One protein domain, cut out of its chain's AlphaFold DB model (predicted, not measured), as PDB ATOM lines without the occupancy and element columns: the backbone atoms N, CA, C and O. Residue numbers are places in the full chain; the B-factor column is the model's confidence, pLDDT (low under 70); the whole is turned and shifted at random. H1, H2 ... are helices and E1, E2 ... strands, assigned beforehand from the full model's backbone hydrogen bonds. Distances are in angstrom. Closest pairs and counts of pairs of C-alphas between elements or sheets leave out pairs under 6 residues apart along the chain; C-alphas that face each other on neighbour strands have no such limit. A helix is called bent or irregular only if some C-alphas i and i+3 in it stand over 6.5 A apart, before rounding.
ATOM      1  N   LYS A  90      39.437   4.085   4.230       84.38
ATOM      2  CA  LYS A  90      39.700   5.500   4.520       84.38
ATOM      3  C   LYS A  90      40.620   5.603   5.725       84.38
ATOM      4  O   LYS A  90      40.239   5.182   6.811       84.38
ATOM      5  N   GLN A  91      41.792   6.212   5.574       84.62
ATOM      6  CA  GLN A  91      42.774   6.300   6.662       84.62
ATOM      7  C   GLN A  91      42.270   7.094   7.884       84.62
ATOM      8  O   GLN A  91      42.490   6.677   9.017       84.62
ATOM      9  N   GLY A  92      41.556   8.207   7.675       84.06
ATOM     10  CA  GLY A  92      41.147   9.121   8.755       84.06
ATOM     11  C   GLY A  92      40.387   8.455   9.918       84.06
ATOM     12  O   GLY A  92      40.764   8.646  11.073       84.06
ATOM     13  N   PRO A  93      39.357   7.629   9.659       81.06
ATOM     14  CA  PRO A  93      38.658   6.877  10.704       81.06
ATOM     15  C   PRO A  93      39.482   5.796  11.432       81.06
ATOM     16  O   PRO A  93      38.991   5.238  12.417       81.06
ATOM     17  N   HIS A  94      40.697   5.478  10.980       84.56
ATOM     18  CA  HIS A  94      41.537   4.387  11.491       84.56
ATOM     19  C   HIS A  94      42.770   4.922  12.223       84.56
ATOM     20  O   HIS A  94      43.913   4.696  11.828       84.56
ATOM     21  N   LYS A  95      42.535   5.665  13.303       89.12
ATOM     22  CA  LYS A  95      43.598   6.204  14.156       89.12
ATOM     23  C   LYS A  95      44.175   5.122  15.075       89.12
ATOM     24  O   LYS A  95      43.405   4.356  15.643       89.12
ATOM     25  N   LYS A  96      45.498   5.107  15.263       89.56
ATOM     26  CA  LYS A  96      46.178   4.192  16.199       89.56
ATOM     27  C   LYS A  96      46.028   4.658  17.645       89.56
ATOM     28  O   LYS A  96      45.640   3.887  18.516       89.56
ATOM     29  N   TYR A  97      46.303   5.937  17.889       89.38
ATOM     30  CA  TYR A  97      46.240   6.532  19.221       89.38
ATOM     31  C   TYR A  97      45.879   8.019  19.183       89.38
ATOM     32  O   TYR A  97      45.980   8.670  18.140       89.38
ATOM     33  N   GLU A  98      45.416   8.577  20.305       86.44
ATOM     34  CA  GLU A  98      44.975   9.977  20.363       86.44
ATOM     35  C   GLU A  98      46.113  10.966  20.099       86.44
ATOM     36  O   GLU A  98      45.875  11.945  19.383       86.44
ATOM     37  N   GLN A  99      47.320  10.698  20.604       82.75
ATOM     38  CA  GLN A  99      48.491  11.563  20.452       82.75
ATOM     39  C   GLN A  99      49.776  10.767  20.139       82.75
ATOM     40  O   GLN A  99      50.034   9.767  20.807       82.75
ATOM     41  N   PRO A 100      50.613  11.219  19.182       79.62
ATOM     42  CA  PRO A 100      50.365  12.314  18.240       79.62
ATOM     43  C   PRO A 100      49.205  12.022  17.279       79.62
ATOM     44  O   PRO A 100      49.001  10.893  16.833       79.62
ATOM     45  N   GLN A 101      48.447  13.065  16.921       79.25
ATOM     46  CA  GLN A 101      47.241  12.928  16.095       79.25
ATOM     47  C   GLN A 101      47.501  12.458  14.652       79.25
ATOM     48  O   GLN A 101      46.548  12.224  13.919       79.25
ATOM     49  N   THR A 102      48.763  12.300  14.260       84.19
ATOM     50  CA  THR A 102      49.217  11.893  12.927       84.19
ATOM     51  C   THR A 102      49.375  10.381  12.761       84.19
ATOM     52  O   THR A 102      49.682   9.919  11.662       84.19
ATOM     53  N   ALA A 103      49.168   9.588  13.816       88.81
ATOM     54  CA  ALA A 103      49.323   8.143  13.742       88.81
ATOM     55  C   ALA A 103      48.030   7.435  13.326       88.81
ATOM     56  O   ALA A 103      47.103   7.239  14.119       88.81
ATOM     57  N   TYR A 104      48.011   6.988  12.075       89.81
ATOM     58  CA  TYR A 104      46.914   6.237  11.481       89.81
ATOM     59  C   TYR A 104      47.400   4.890  10.968       89.81
ATOM     60  O   TYR A 104      48.548   4.753  10.542       89.81
ATOM     61  N   TYR A 105      46.514   3.903  10.996       89.56
ATOM     62  CA  TYR A 105      46.740   2.630  10.338       89.56
ATOM     63  C   TYR A 105      46.745   2.790   8.819       89.56
ATOM     64  O   TYR A 105      46.099   3.680   8.255       89.56
ATOM     65  N   ARG A 106      47.460   1.891   8.153       89.75
ATOM     66  CA  ARG A 106      47.365   1.660   6.713       89.75
ATOM     67  C   ARG A 106      46.570   0.387   6.432       89.75
ATOM     68  O   ARG A 106      46.351  -0.434   7.318       89.75
ATOM     69  N   VAL A 107      46.143   0.224   5.183       87.12
ATOM     70  CA  VAL A 107      45.370  -0.951   4.755       87.12
ATOM     71  C   VAL A 107      46.154  -2.260   4.910       87.12
ATOM     72  O   VAL A 107      45.569  -3.286   5.233       87.12
ATOM     73  N   ASP A 108      47.479  -2.227   4.756       90.50
ATOM     74  CA  ASP A 108      48.367  -3.375   4.965       90.50
ATOM     75  C   ASP A 108      48.524  -3.761   6.445       90.50
ATOM     76  O   ASP A 108      48.836  -4.911   6.744       90.50
ATOM     77  N   GLU A 109      48.254  -2.833   7.366       90.00
ATOM     78  CA  GLU A 109      48.269  -3.082   8.811       90.00
ATOM     79  C   GLU A 109      46.906  -3.557   9.336       90.00
ATOM     80  O   GLU A 109      46.824  -4.101  10.434       90.00
ATOM     81  N   LEU A 110      45.836  -3.338   8.565       87.19
ATOM     82  CA  LEU A 110      44.452  -3.685   8.901       87.19
ATOM     83  C   LEU A 110      43.808  -4.545   7.810       87.19
ATOM     84  O   LEU A 110      42.642  -4.346   7.467       87.19
ATOM     85  N   ARG A 111      44.562  -5.496   7.250       87.50
ATOM     86  CA  ARG A 111      44.076  -6.331   6.139       87.50
ATOM     87  C   ARG A 111      42.814  -7.111   6.506       87.50
ATOM     88  O   ARG A 111      41.912  -7.231   5.682       87.50
ATOM     89  N   ASP A 112      42.747  -7.586   7.744       80.81
ATOM     90  CA  ASP A 112      41.646  -8.342   8.354       80.81
ATOM     91  C   ASP A 112      40.707  -7.464   9.210       80.81
ATOM     92  O   ASP A 112      39.815  -7.971   9.888       80.81
ATOM     93  N   CYS A 113      40.927  -6.145   9.210       74.19
ATOM     94  CA  CYS A 113      40.218  -5.149  10.014       74.19
ATOM     95  C   CYS A 113      40.300  -5.318  11.550       74.19
ATOM     96  O   CYS A 113      39.674  -4.529  12.264       74.19
ATOM     97  N   THR A 114      41.089  -6.244  12.103       73.06
ATOM     98  CA  THR A 114      41.055  -6.567  13.548       73.06
ATOM     99  C   THR A 114      41.593  -5.446  14.441       73.06
ATOM    100  O   THR A 114      41.018  -5.138  15.487       73.06
ATOM    101  N   GLY A 115      42.649  -4.750  14.010       72.75
ATOM    102  CA  GLY A 115      43.233  -3.624  14.754       72.75
ATOM    103  C   GLY A 115      42.399  -2.335  14.728       72.75
ATOM    104  O   GLY A 115      42.663  -1.414  15.495       72.75
ATOM    105  N   SER A 116      41.365  -2.251  13.882       75.19
ATOM    106  CA  SER A 116      40.516  -1.055  13.744       75.19
ATOM    107  C   SER A 116      39.551  -0.846  14.917       75.19
ATOM    108  O   SER A 116      38.965   0.239  15.062       75.19
ATOM    109  N   CYS A 117      39.384  -1.885  15.740       77.69
ATOM    110  CA  CYS A 117      38.455  -1.918  16.858       77.69
ATOM    111  C   CYS A 117      38.927  -1.077  18.046       77.69
ATOM    112  O   CYS A 117      38.097  -0.636  18.838       77.69
ATOM    113  N   HIS A 118      40.228  -0.813  18.174       85.44
ATOM    114  CA  HIS A 118      40.797  -0.106  19.318       85.44
ATOM    115  C   HIS A 118      41.520   1.170  18.889       85.44
ATOM    116  O   HIS A 118      42.279   1.184  17.926       85.44
ATOM    117  N   VAL A 119      41.303   2.245  19.646       89.00
ATOM    118  CA  VAL A 119      42.141   3.448  19.631       89.00
ATOM    119  C   VAL A 119      42.800   3.550  20.999       89.00
ATOM    120  O   VAL A 119      42.103   3.525  22.018       89.00
ATOM    121  N   TYR A 120      44.124   3.659  21.030       91.12
ATOM    122  CA  TYR A 120      44.914   3.731  22.260       91.12
ATOM    123  C   TYR A 120      45.134   5.182  22.717       91.12
ATOM    124  O   TYR A 120      44.890   6.135  21.973       91.12
ATOM    125  N   THR A 121      45.568   5.375  23.958       91.88
ATOM    126  CA  THR A 121      45.907   6.712  24.480       91.88
ATOM    127  C   THR A 121      47.125   7.301  23.773       91.88
ATOM    128  O   THR A 121      47.105   8.454  23.343       91.88
ATOM    129  N   ASP A 122      48.158   6.482  23.597       90.38
ATOM    130  CA  ASP A 122      49.476   6.874  23.106       90.38
ATOM    131  C   ASP A 122      50.178   5.712  22.379       90.38
ATOM    132  O   ASP A 122      49.628   4.619  22.194       90.38
ATOM    133  N   ALA A 123      51.416   5.964  21.956       89.94
ATOM    134  CA  ALA A 123      52.229   5.027  21.193       89.94
ATOM    135  C   ALA A 123      52.622   3.742  21.946       89.94
ATOM    136  O   ALA A 123      53.057   2.797  21.292       89.94
ATOM    137  N   SER A 124      52.456   3.665  23.273       89.75
ATOM    138  CA  SER A 124      52.718   2.434  24.035       89.75
ATOM    139  C   SER A 124      51.702   1.328  23.742       89.75
ATOM    140  O   SER A 124      51.999   0.161  23.975       89.75
ATOM    141  N   MET A 125      50.506   1.681  23.248       87.56
ATOM    142  CA  MET A 125      49.397   0.754  22.982       87.56
ATOM    143  C   MET A 125      49.017  -0.146  24.173       87.56
ATOM    144  O   MET A 125      48.470  -1.233  24.002       87.56
ATOM    145  N   THR A 126      49.277   0.310  25.399       91.38
ATOM    146  CA  THR A 126      48.963  -0.444  26.623       91.38
ATOM    147  C   THR A 126      47.577  -0.121  27.178       91.38
ATOM    148  O   THR A 126      46.952  -0.969  27.813       91.38
ATOM    149  N   GLN A 127      47.062   1.083  26.904       91.81
ATOM    150  CA  GLN A 127      45.768   1.550  27.392       91.81
ATOM    151  C   GLN A 127      44.818   1.863  26.231       91.81
ATOM    152  O   GLN A 127      45.055   2.766  25.425       91.81
ATOM    153  N   ILE A 128      43.713   1.116  26.152       91.00
ATOM    154  CA  ILE A 128      42.645   1.371  25.181       91.00
ATOM    155  C   ILE A 128      41.851   2.590  25.649       91.00
ATOM    156  O   ILE A 128      41.288   2.605  26.742       91.00
ATOM    157  N   LYS A 129      41.778   3.606  24.794       90.06
ATOM    158  CA  LYS A 129      40.986   4.813  25.020       90.06
ATOM    159  C   LYS A 129      39.561   4.664  24.503       90.06
ATOM    160  O   LYS A 129      38.616   5.112  25.149       90.06
ATOM    161  N   LYS A 130      39.406   4.052  23.329       88.38
ATOM    162  CA  LYS A 130      38.112   3.799  22.693       88.38
ATOM    163  C   LYS A 130      38.106   2.406  22.085       88.38
ATOM    164  O   LYS A 130      38.978   2.090  21.280       88.38
ATOM    165  N   SER A 131      37.103   1.613  22.433       85.38
ATOM    166  CA  SER A 131      36.786   0.358  21.762       85.38
ATOM    167  C   SER A 131      35.558   0.528  20.871       85.38
ATOM    168  O   SER A 131      34.654   1.321  21.145       85.38
ATOM    169  N   ARG A 132      35.541  -0.200  19.762       77.12
ATOM    170  CA  ARG A 132      34.429  -0.313  18.822       77.12
ATOM    171  C   ARG A 132      33.969  -1.760  18.879       77.12
ATOM    172  O   ARG A 132      34.757  -2.665  18.641       77.12
ATOM    173  N   THR A 133      32.711  -1.962  19.245       72.38
ATOM    174  CA  THR A 133      32.128  -3.290  19.487       72.38
ATOM    175  C   THR A 133      31.216  -3.761  18.355       72.38
ATOM    176  O   THR A 133      30.697  -4.869  18.414       72.38
TER     177      THR A 133
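Overview. This is residues 90 to 133 of the 143 residues of an uncharacterized protein of Alphaproteobacteria bacterium (UniProt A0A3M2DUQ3). The domain has little regular structure: a long looping stretch, residues 90 to 113, leads into one short helix, H1, and a small two-stranded hairpin, E1 and E2. The printed part has 44 residues, of which 11 are in named elements, in the order H1, E1, E2, a mixed class of helices and strands. It is compact and rounded, with a radius of gyration of the C-alphas of 9.6 A and spans of 23 by 22 by 15 A.

Along the chain. The printed part begins at C-alpha 90 (39.700, 5.500, 4.520). H1, residues 114 to 117, is 6.3 A long and neither bent nor irregular, but only just: C-alphas 114 and 117 are 6.3 A apart. E1 is residues 118 to 120, 6.4 A; E2 is residues 128 to 131, 6.9 A, ending at C-alpha 131 (36.786, 0.358, 21.762).

Arrangement. E1 and E2 form an antiparallel hairpin at 159 degrees, with N 119 and O 130 within hydrogen-bond range at 2.8 A. The closest C-alphas of H1 and E2, Cys 117 and Ser 131, are 5.7 A apart. H1 is too short for an O i to N i+4 pair; its one O i to N i+3 pair is not within range.

Size, cuts and confidence. The farthest C-alphas, Lys 90 and Thr 126, are 24.7 A apart. The printed part has no cut; H1 to E1 is a tight link, E1 to E2 a short one. No printed residue is under 70 in pLDDT.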